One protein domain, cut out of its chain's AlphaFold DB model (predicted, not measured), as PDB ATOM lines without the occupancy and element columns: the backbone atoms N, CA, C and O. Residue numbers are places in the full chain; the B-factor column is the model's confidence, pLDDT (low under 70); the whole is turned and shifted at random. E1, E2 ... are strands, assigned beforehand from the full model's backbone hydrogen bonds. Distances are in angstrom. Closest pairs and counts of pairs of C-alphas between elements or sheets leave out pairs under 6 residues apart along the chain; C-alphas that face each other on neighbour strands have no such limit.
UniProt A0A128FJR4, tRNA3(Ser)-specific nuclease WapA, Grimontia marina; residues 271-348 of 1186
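This is residues 271 to 348 of the 1186 residues of the protein "tRNA3(Ser)-specific nuclease WapA" of Grimontia marina (UniProt A0A128FJR4). With little regular structure, this is a curved wall of four antiparallel strands, with two long unnamed stretches, residues 280 to 300 and 328 to 348, looping on the same side of it and the other face bare. The 78 printed residues hold E1, E2, E3 and E4 in sheet order and no named helix. The class is all strand, with 27 residues in named elements; the whole is compact, radius of gyration of the C-alphas 12.4 A, spans 38 by 26 by 22 A.

E1, residues 271 to 279, and E2, 301 to 306, form a hairpin at 169 degrees; N 276 and O 304 are 2.9 A apart, within hydrogen-bond range. E3, 312 to 318, forms a hairpin with E2; N 303 and O 315 are 2.9 A apart. E4, 323 to 327, forms one with E3; N 327 and O 314 are 2.8 A apart. Each strand is the antiparallel neighbour of the one before, a meander. The edge strands E1 and E4 are apart.

E1 begins at C-alpha 271 (-25.739, -8.419, 35.402) and is 25.8 A long; E2 is 16.7 A, E3 19.2 A, and E4 13.5 A, ending at C-alpha 327 (-21.592, -29.051, 28.136).

The printed part has no cut. The link E1 to E2 is long, 21 residues. No printed residue is under 70 in pLDDT.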
ATOM      1  N   GLY A 271     -26.978  -7.841  34.894       88.69
ATOM      2  CA  GLY A 271     -25.739  -8.419  35.402       88.69
ATOM      3  C   GLY A 271     -24.711  -8.690  34.310       88.69
ATOM      4  O   GLY A 271     -24.664  -8.017  33.282       88.69
ATOM      5  N   LYS A 272     -23.832  -9.663  34.566       93.38
ATOM      6  CA  LYS A 272     -22.548  -9.803  33.875       93.38
ATOM      7  C   LYS A 272     -22.358 -11.213  33.323       93.38
ATOM      8  O   LYS A 272     -22.140 -12.149  34.086       93.38
ATOM      9  N   THR A 273     -22.384 -11.349  31.999       93.94
ATOM     10  CA  THR A 273     -21.950 -12.576  31.313       93.94
ATOM     11  C   THR A 273     -20.430 -12.544  31.179       93.94
ATOM     12  O   THR A 273     -19.886 -11.576  30.648       93.94
ATOM     13  N   LEU A 274     -19.734 -13.579  31.651       96.75
ATOM     14  CA  LEU A 274     -18.277 -13.710  31.531       96.75
ATOM     15  C   LEU A 274     -17.913 -14.710  30.434       96.75
ATOM     16  O   LEU A 274     -18.491 -15.795  30.365       96.75
ATOM     17  N   PHE A 275     -16.876 -14.386  29.672       95.69
ATOM     18  CA  PHE A 275     -16.270 -15.253  28.668       95.69
ATOM     19  C   PHE A 275     -14.825 -15.536  29.077       95.69
ATOM     20  O   PHE A 275     -14.046 -14.618  29.326       95.69
ATOM     21  N   TYR A 276     -14.461 -16.811  29.171       94.69
ATOM     22  CA  TYR A 276     -13.092 -17.241  29.433       94.69
ATOM     23  C   TYR A 276     -12.629 -18.137  28.287       94.69
ATOM     24  O   TYR A 276     -13.012 -19.307  28.207       94.69
ATOM     25  N   LEU A 277     -11.866 -17.540  27.370       93.25
ATOM     26  CA  LEU A 277     -11.353 -18.176  26.162       93.25
ATOM     27  C   LEU A 277      -9.888 -18.574  26.362       93.25
ATOM     28  O   LEU A 277      -8.993 -17.736  26.400       93.25
ATOM     29  N   GLU A 278      -9.639 -19.875  26.442       92.06
ATOM     30  CA  GLU A 278      -8.301 -20.454  26.434       92.06
ATOM     31  C   GLU A 278      -7.979 -20.902  25.000       92.06
ATOM     32  O   GLU A 278      -8.473 -21.934  24.536       92.06
ATOM     33  N   ILE A 279      -7.156 -20.125  24.290       87.38
ATOM     34  CA  ILE A 279      -6.575 -20.519  22.997       87.38
ATOM     35  C   ILE A 279      -5.214 -21.167  23.260       87.38
ATOM     36  O   ILE A 279      -4.374 -20.578  23.939       87.38
ATOM     37  N   GLY A 280      -4.994 -22.372  22.738       82.00
ATOM     38  CA  GLY A 280      -3.724 -23.080  22.880       82.00
ATOM     39  C   GLY A 280      -2.757 -22.910  21.701       82.00
ATOM     40  O   GLY A 280      -3.151 -22.593  20.579       82.00
ATOM     41  N   ASP A 281      -1.471 -23.132  21.979       82.25
ATOM     42  CA  ASP A 281      -0.342 -22.945  21.060       82.25
ATOM     43  C   ASP A 281       0.030 -24.258  20.333       82.25
ATOM     44  O   ASP A 281       0.161 -25.320  20.952       82.25
ATOM     45  N   GLU A 282       0.230 -24.210  19.008       76.50
ATOM     46  CA  GLU A 282       0.624 -25.385  18.212       76.50
ATOM     47  C   GLU A 282       2.057 -25.875  18.484       76.50
ATOM     48  O   GLU A 282       2.378 -27.036  18.217       76.50
ATOM     49  N   SER A 283       2.914 -25.005  19.026       80.06
ATOM     50  CA  SER A 283       4.310 -25.284  19.366       80.06
ATOM     51  C   SER A 283       4.488 -25.955  20.733       80.06
ATOM     52  O   SER A 283       5.559 -26.508  21.008       80.06
ATOM     53  N   VAL A 284       3.445 -25.965  21.574       80.56
ATOM     54  CA  VAL A 284       3.499 -26.477  22.949       80.56
ATOM     55  C   VAL A 284       2.896 -27.880  23.058       80.56
ATOM     56  O   VAL A 284       1.760 -28.156  22.667       80.56
ATOM     57  N   THR A 285       3.661 -28.806  23.641       75.81
ATOM     58  CA  THR A 285       3.197 -30.166  23.940       75.81
ATOM     59  C   THR A 285       2.437 -30.206  25.262       75.81
ATOM     60  O   THR A 285       3.036 -30.022  26.320       75.81
ATOM     61  N   ARG A 286       1.142 -30.519  25.205       79.69
ATOM     62  CA  ARG A 286       0.301 -30.770  26.384       79.69
ATOM     63  C   ARG A 286       0.500 -32.174  26.965       79.69
ATOM     64  O   ARG A 286       0.557 -33.147  26.212       79.69
ATOM     65  N   ASP A 287       0.487 -32.285  28.292       76.50
ATOM     66  CA  ASP A 287       0.551 -33.573  29.006       76.50
ATOM     67  C   ASP A 287      -0.825 -34.262  29.155       76.50
ATOM     68  O   ASP A 287      -0.896 -35.460  29.437       76.50
ATOM     69  N   SER A 288      -1.931 -33.537  28.937       82.56
ATOM     70  CA  SER A 288      -3.307 -34.052  29.021       82.56
ATOM     71  C   SER A 288      -4.123 -33.707  27.773       82.56
ATOM     72  O   SER A 288      -3.948 -32.650  27.174       82.56
ATOM     73  N   VAL A 289      -5.073 -34.575  27.404       84.62
ATOM     74  CA  VAL A 289      -6.092 -34.270  26.375       84.62
ATOM     75  C   VAL A 289      -7.042 -33.161  26.846       84.62
ATOM     76  O   VAL A 289      -7.581 -32.425  26.024       84.62
ATOM     77  N   TYR A 290      -7.193 -33.021  28.163       89.56
ATOM     78  CA  TYR A 290      -7.914 -31.944  28.828       89.56
ATOM     79  C   TYR A 290      -7.091 -31.473  30.044       89.56
ATOM     80  O   TYR A 290      -7.165 -32.090  31.112       89.56
ATOM     81  N   PRO A 291      -6.218 -30.462  29.874       88.81
ATOM     82  CA  PRO A 291      -5.452 -29.854  30.968       88.81
ATOM     83  C   PRO A 291      -6.352 -29.119  31.969       88.81
ATOM     84  O   PRO A 291      -7.531 -28.873  31.686       88.81
ATOM     85  N   ALA A 292      -5.809 -28.731  33.123       90.62
ATOM     86  CA  ALA A 292      -6.515 -27.833  34.032       90.62
ATOM     87  C   ALA A 292      -6.763 -26.459  33.362       90.62
ATOM     88  O   ALA A 292      -6.012 -26.070  32.468       90.62
ATOM     89  N   PRO A 293      -7.797 -25.700  33.767       91.75
ATOM     90  CA  PRO A 293      -7.968 -24.320  33.317       91.75
ATOM     91  C   PRO A 293      -6.740 -23.462  33.660       91.75
ATOM     92  O   PRO A 293      -6.313 -23.431  34.817       91.75
ATOM     93  N   GLY A 294      -6.175 -22.792  32.656       88.56
ATOM     94  CA  GLY A 294      -4.920 -22.042  32.746       88.56
ATOM     95  C   GLY A 294      -3.642 -22.856  32.480       88.56
ATOM     96  O   GLY A 294      -2.552 -22.300  32.604       88.56
ATOM     97  N   GLU A 295      -3.743 -24.142  32.121       90.31
ATOM     98  CA  GLU A 295      -2.620 -24.951  31.615       90.31
ATOM     99  C   GLU A 295      -2.598 -25.007  30.076       90.31
ATOM    100  O   GLU A 295      -3.618 -24.871  29.402       90.31
ATOM    101  N   GLU A 296      -1.417 -25.268  29.513       88.81
ATOM    102  CA  GLU A 296      -1.155 -25.296  28.069       88.81
ATOM    103  C   GLU A 296      -2.029 -26.316  27.310       88.81
ATOM    104  O   GLU A 296      -1.833 -27.532  27.401       88.81
ATOM    105  N   LEU A 297      -2.978 -25.826  26.501       88.75
ATOM    106  CA  LEU A 297      -3.941 -26.667  25.773       88.75
ATOM    107  C   LEU A 297      -3.370 -27.391  24.542       88.75
ATOM    108  O   LEU A 297      -4.059 -28.254  23.976       88.75
ATOM    109  N   GLY A 298      -2.144 -27.063  24.112       87.00
ATOM    110  CA  GLY A 298      -1.616 -27.427  22.791       87.00
ATOM    111  C   GLY A 298      -2.554 -26.941  21.679       87.00
ATOM    112  O   GLY A 298      -3.237 -25.945  21.836       87.00
ATOM    113  N   ASN A 299      -2.724 -27.699  20.595       86.50
ATOM    114  CA  ASN A 299      -3.631 -27.334  19.488       86.50
ATOM    115  C   ASN A 299      -5.156 -27.257  19.820       86.50
ATOM    116  O   ASN A 299      -5.971 -27.249  18.902       86.50
ATOM    117  N   SER A 300      -5.580 -27.327  21.088       90.19
ATOM    118  CA  SER A 300      -7.001 -27.293  21.492       90.19
ATOM    119  C   SER A 300      -7.437 -25.920  22.002       90.19
ATOM    120  O   SER A 300      -6.608 -25.105  22.398       90.19
ATOM    121  N   VAL A 301      -8.751 -25.687  22.020       91.56
ATOM    122  CA  VAL A 301      -9.367 -24.429  22.474       91.56
ATOM    123  C   VAL A 301     -10.492 -24.750  23.458       91.56
ATOM    124  O   VAL A 301     -11.277 -25.670  23.207       91.56
ATOM    125  N   ARG A 302     -10.585 -23.997  24.560       93.75
ATOM    126  CA  ARG A 302     -11.704 -24.047  25.517       93.75
ATOM    127  C   ARG A 302     -12.361 -22.672  25.599       93.75
ATOM    128  O   ARG A 302     -11.667 -21.672  25.713       93.75
ATOM    129  N   LEU A 303     -13.689 -22.632  25.594       94.69
ATOM    130  CA  LEU A 303     -14.466 -21.442  25.934       94.69
ATOM    131  C   LEU A 303     -15.424 -21.797  27.070       94.69
ATOM    132  O   LEU A 303     -16.395 -22.527  26.867       94.69
ATOM    133  N   THR A 304     -15.148 -21.293  28.270       95.31
ATOM    134  CA  THR A 304     -16.081 -21.357  29.400       95.31
ATOM    135  C   THR A 304     -16.884 -20.066  29.448       95.31
ATOM    136  O   THR A 304     -16.310 -18.979  29.507       95.31
ATOM    137  N   ILE A 305     -18.207 -20.183  29.476       94.62
ATOM    138  CA  ILE A 305     -19.117 -19.044  29.615       94.62
ATOM    139  C   ILE A 305     -19.737 -19.110  31.006       94.62
ATOM    140  O   ILE A 305     -20.078 -20.191  31.481       94.62
ATOM    141  N   THR A 306     -19.827 -17.972  31.690       95.56
ATOM    142  CA  THR A 306     -20.515 -17.847  32.984       95.56
ATOM    143  C   THR A 306     -21.661 -16.858  32.831       95.56
ATOM    144  O   THR A 306     -21.431 -15.742  32.371       95.56
ATOM    145  N   ASP A 307     -22.874 -17.267  33.185       91.25
ATOM    146  CA  ASP A 307     -24.070 -16.427  33.087       91.25
ATOM    147  C   ASP A 307     -24.173 -15.421  34.265       91.25
ATOM    148  O   ASP A 307     -23.396 -15.520  35.225       91.25
ATOM    149  N   PRO A 308     -25.108 -14.449  34.226       91.06
ATOM    150  CA  PRO A 308     -25.327 -13.501  35.323       91.06
ATOM    151  C   PRO A 308     -25.673 -14.132  36.687       91.06
ATOM    152  O   PRO A 308     -25.360 -13.537  37.718       91.06
ATOM    153  N   ASP A 309     -26.251 -15.340  36.717       89.62
ATOM    154  CA  ASP A 309     -26.535 -16.111  37.941       89.62
ATOM    155  C   ASP A 309     -25.364 -17.031  38.367       89.62
ATOM    156  O   ASP A 309     -25.470 -17.824  39.310       89.62
ATOM    157  N   ASN A 310     -24.203 -16.901  37.710       93.19
ATOM    158  CA  ASN A 310     -22.973 -17.661  37.932       93.19
ATOM    159  C   ASN A 310     -23.098 -19.190  37.685       93.19
ATOM    160  O   ASN A 310     -22.310 -20.000  38.191       93.19
ATOM    161  N   ASN A 311     -24.035 -19.611  36.835       92.94
ATOM    162  CA  ASN A 311     -23.979 -20.918  36.179       92.94
ATOM    163  C   ASN A 311     -22.937 -20.901  35.056       92.94
ATOM    164  O   ASN A 311     -22.560 -19.840  34.564       92.94
ATOM    165  N   LYS A 312     -22.435 -22.076  34.657       94.50
ATOM    166  CA  LYS A 312     -21.350 -22.181  33.673       94.50
ATOM    167  C   LYS A 312     -21.638 -23.218  32.608       94.50
ATOM    168  O   LYS A 312     -21.985 -24.339  32.954       94.50
ATOM    169  N   SER A 313     -21.411 -22.865  31.352       92.62
ATOM    170  CA  SER A 313     -21.341 -23.802  30.231       92.62
ATOM    171  C   SER A 313     -19.922 -23.846  29.665       92.62
ATOM    172  O   SER A 313     -19.078 -22.997  29.969       92.62
ATOM    173  N   GLU A 314     -19.628 -24.868  28.865       95.06
ATOM    174  CA  GLU A 314     -18.315 -25.031  28.243       95.06
ATOM    175  C   GLU A 314     -18.428 -25.538  26.815       95.06
ATOM    176  O   GLU A 314     -19.124 -26.520  26.558       95.06
ATOM    177  N   TYR A 315     -17.643 -24.933  25.930       94.44
ATOM    178  CA  TYR A 315     -17.275 -25.484  24.636       94.44
ATOM    179  C   TYR A 315     -15.803 -25.911  24.659       94.44
ATOM    180  O   TYR A 315     -14.949 -25.183  25.171       94.44
ATOM    181  N   PHE A 316     -15.482 -27.062  24.069       94.31
ATOM    182  CA  PHE A 316     -14.102 -27.543  23.964       94.31
ATOM    183  C   PHE A 316     -13.838 -28.202  22.612       94.31
ATOM    184  O   PHE A 316     -14.490 -29.185  22.259       94.31
ATOM    185  N   TYR A 317     -12.854 -27.687  21.873       92.50
ATOM    186  CA  TYR A 317     -12.346 -28.287  20.642       92.50
ATOM    187  C   TYR A 317     -11.150 -29.177  20.971       92.50
ATOM    188  O   TYR A 317     -10.094 -28.684  21.364       92.50
ATOM    189  N   ASN A 318     -11.296 -30.489  20.776       89.75
ATOM    190  CA  ASN A 318     -10.229 -31.448  21.021       89.75
ATOM    191  C   ASN A 318      -9.428 -31.737  19.743       89.75
ATOM    192  O   ASN A 318      -9.825 -32.533  18.891       89.75
ATOM    193  N   SER A 319      -8.226 -31.181  19.649       86.88
ATOM    194  CA  SER A 319      -7.323 -31.393  18.510       86.88
ATOM    195  C   SER A 319      -6.774 -32.816  18.358       86.88
ATOM    196  O   SER A 319      -6.242 -33.141  17.299       86.88
ATOM    197  N   ALA A 320      -6.916 -33.692  19.362       84.06
ATOM    198  CA  ALA A 320      -6.461 -35.084  19.261       84.06
ATOM    199  C   ALA A 320      -7.389 -35.979  18.415       84.06
ATOM    200  O   ALA A 320      -6.941 -37.000  17.898       84.06
ATOM    201  N   ASN A 321      -8.668 -35.616  18.273       86.38
ATOM    202  CA  ASN A 321      -9.644 -36.322  17.433       86.38
ATOM    203  C   ASN A 321     -10.369 -35.402  16.429       86.38
ATOM    204  O   ASN A 321     -11.028 -35.903  15.521       86.38
ATOM    205  N   GLY A 322     -10.236 -34.080  16.569       86.75
ATOM    206  CA  GLY A 322     -10.841 -33.086  15.689       86.75
ATOM    207  C   GLY A 322     -12.337 -32.862  15.920       86.75
ATOM    208  O   GLY A 322     -13.002 -32.433  14.983       86.75
ATOM    209  N   SER A 323     -12.869 -33.157  17.112       90.81
ATOM    210  CA  SER A 323     -14.273 -32.897  17.477       90.81
ATOM    211  C   SER A 323     -14.408 -31.760  18.489       90.81
ATOM    212  O   SER A 323     -13.577 -31.645  19.393       90.81
ATOM    213  N   THR A 324     -15.512 -31.022  18.422       92.50
ATOM    214  CA  THR A 324     -15.933 -30.075  19.467       92.50
ATOM    215  C   THR A 324     -17.014 -30.720  20.328       92.50
ATOM    216  O   THR A 324     -17.845 -31.452  19.793       92.50
ATOM    217  N   TYR A 325     -17.065 -30.438  21.628       92.81
ATOM    218  CA  TYR A 325     -18.269 -30.680  22.433       92.81
ATOM    219  C   TYR A 325     -18.776 -29.403  23.105       92.81
ATOM    220  O   TYR A 325     -18.014 -28.453  23.292       92.81
ATOM    221  N   TYR A 326     -20.047 -29.425  23.510       92.31
ATOM    222  CA  TYR A 326     -20.659 -28.478  24.439       92.31
ATOM    223  C   TYR A 326     -21.227 -29.192  25.673       92.31
ATOM    224  O   TYR A 326     -21.922 -30.199  25.533       92.31
ATOM    225  N   THR A 327     -20.990 -28.630  26.860       91.81
ATOM    226  CA  THR A 327     -21.592 -29.051  28.136       91.81
ATOM    227  C   THR A 327     -22.502 -27.952  28.691       91.81
ATOM    228  O   THR A 327     -22.078 -26.802  28.829       91.81
ATOM    229  N   ALA A 328     -23.738 -28.319  29.034       87.50
ATOM    230  CA  ALA A 328     -24.781 -27.397  29.482       87.50
ATOM    231  C   ALA A 328     -24.657 -26.990  30.977       87.50
ATOM    232  O   ALA A 328     -24.023 -27.716  31.751       87.50
ATOM    233  N   PRO A 329     -25.245 -25.853  31.403       89.94
ATOM    234  CA  PRO A 329     -25.191 -25.322  32.774       89.94
ATOM    235  C   PRO A 329     -25.534 -26.273  33.928       89.94
ATOM    236  O   PRO A 329     -24.944 -26.185  35.012       89.94
ATOM    237  N   GLU A 330     -26.493 -27.172  33.728       85.44
ATOM    238  CA  GLU A 330     -26.881 -28.221  34.674       85.44
ATOM    239  C   GLU A 330     -25.858 -29.370  34.727       85.44
ATOM    240  O   GLU A 330     -25.620 -29.959  35.788       85.44
ATOM    241  N   HIS A 331     -25.183 -29.628  33.605       89.88
ATOM    242  CA  HIS A 331     -24.242 -30.735  33.428       89.88
ATOM    243  C   HIS A 331     -22.801 -30.378  33.781       89.88
ATOM    244  O   HIS A 331     -22.047 -31.271  34.166       89.88
ATOM    245  N   TYR A 332     -22.422 -29.101  33.724       93.38
ATOM    246  CA  TYR A 332     -21.056 -28.623  33.945       93.38
ATOM    247  C   TYR A 332     -20.423 -29.138  35.251       93.38
ATOM    248  O   TYR A 332     -20.992 -29.037  36.345       93.38
ATOM    249  N   LYS A 333     -19.199 -29.661  35.140       94.56
ATOM    250  CA  LYS A 333     -18.355 -30.143  36.238       94.56
ATOM    251  C   LYS A 333     -17.051 -29.331  36.273       94.56
ATOM    252  O   LYS A 333     -16.264 -29.416  35.328       94.56
ATOM    253  N   PRO A 334     -16.773 -28.565  37.348       92.94
ATOM    254  CA  PRO A 334     -15.506 -27.850  37.472       92.94
ATOM    255  C   PRO A 334     -14.339 -28.842  37.524       92.94
ATOM    256  O   PRO A 334     -14.476 -29.934  38.076       92.94
ATOM    257  N   TYR A 335     -13.181 -28.451  36.988       92.44
ATOM    258  CA  TYR A 335     -11.982 -29.283  37.041       92.44
ATOM    259  C   TYR A 335     -11.497 -29.448  38.487       92.44
ATOM    260  O   TYR A 335     -11.024 -28.493  39.104       92.44
ATOM    261  N   LEU A 336     -11.592 -30.670  39.016       91.69
ATOM    262  CA  LEU A 336     -10.990 -31.077  40.295       91.69
ATOM    263  C   LEU A 336      -9.853 -32.100  40.105       91.69
ATOM    264  O   LEU A 336      -9.212 -32.505  41.073       91.69
ATOM    265  N   GLY A 337      -9.606 -32.522  38.862       89.50
ATOM    266  CA  GLY A 337      -8.585 -33.488  38.461       89.50
ATOM    267  C   GLY A 337      -8.918 -34.114  37.100       89.50
ATOM    268  O   GLY A 337      -9.972 -33.807  36.535       89.50
ATOM    269  N   PRO A 338      -8.072 -35.015  36.568       83.38
ATOM    270  CA  PRO A 338      -8.292 -35.651  35.264       83.38
ATOM    271  C   PRO A 338      -9.559 -36.522  35.217       83.38
ATOM    272  O   PRO A 338     -10.197 -36.603  34.171       83.38
ATOM    273  N   ASP A 339      -9.965 -37.107  36.348       85.44
ATOM    274  CA  ASP A 339     -11.155 -37.964  36.450       85.44
ATOM    275  C   ASP A 339     -12.457 -37.183  36.748       85.44
ATOM    276  O   ASP A 339     -13.547 -37.751  36.678       85.44
ATOM    277  N   TYR A 340     -12.377 -35.888  37.089       90.25
ATOM    278  CA  TYR A 340     -13.535 -35.060  37.464       90.25
ATOM    279  C   TYR A 340     -13.463 -33.673  36.808       90.25
ATOM    280  O   TYR A 340     -12.820 -32.751  37.318       90.25
ATOM    281  N   ASN A 341     -14.096 -33.567  35.639       92.31
ATOM    282  CA  ASN A 341     -14.149 -32.402  34.754       92.31
ATOM    283  C   ASN A 341     -15.163 -32.662  33.613       92.31
ATOM    284  O   ASN A 341     -15.705 -33.763  33.509       92.31
ATOM    285  N   ASN A 342     -15.367 -31.682  32.729       92.56
ATOM    286  CA  ASN A 342     -16.258 -31.779  31.564       92.56
ATOM    287  C   ASN A 342     -15.802 -32.758  30.462       92.56
ATOM    288  O   ASN A 342     -16.623 -33.178  29.647       92.56
ATOM    289  N   TYR A 343     -14.532 -33.178  30.428       91.94
ATOM    290  CA  TYR A 343     -14.044 -34.162  29.455       91.94
ATOM    291  C   TYR A 343     -14.483 -35.598  29.792       91.94
ATOM    292  O   TYR A 343     -14.673 -36.396  28.872       91.94
ATOM    293  N   ASN A 344     -14.727 -35.915  31.074       91.75
ATOM    294  CA  ASN A 344     -15.208 -37.229  31.526       91.75
ATOM    295  C   ASN A 344     -16.444 -37.693  30.716       91.75
ATOM    296  O   ASN A 344     -17.355 -36.910  30.439       91.75
ATOM    297  N   PHE A 345     -16.450 -38.965  30.308       88.12
ATOM    298  CA  PHE A 345     -17.501 -39.594  29.501       88.12
ATOM    299  C   PHE A 345     -18.892 -39.531  30.152       88.12
ATOM    300  O   PHE A 345     -19.870 -39.328  29.443       88.12
ATOM    301  N   ASP A 346     -18.973 -39.621  31.482       88.94
ATOM    302  CA  ASP A 346     -20.234 -39.626  32.239       88.94
ATOM    303  C   ASP A 346     -20.885 -38.226  32.365       88.94
ATOM    304  O   ASP A 346     -21.901 -38.068  33.040       88.94
ATOM    305  N   VAL A 347     -20.298 -37.187  31.755       91.31
ATOM    306  CA  VAL A 347     -20.877 -35.835  31.682       91.31
ATOM    307  C   VAL A 347     -21.697 -35.705  30.392       91.31
ATOM    308  O   VAL A 347     -21.112 -35.814  29.313       91.31
ATOM    309  N   PRO A 348     -23.012 -35.427  30.454       89.25
ATOM    310  CA  PRO A 348     -23.821 -35.245  29.253       89.25
ATOM    311  C   PRO A 348     -23.364 -34.034  28.423       89.25
ATOM    312  O   PRO A 348     -23.192 -32.928  28.946       89.25
TER     313      PRO A 348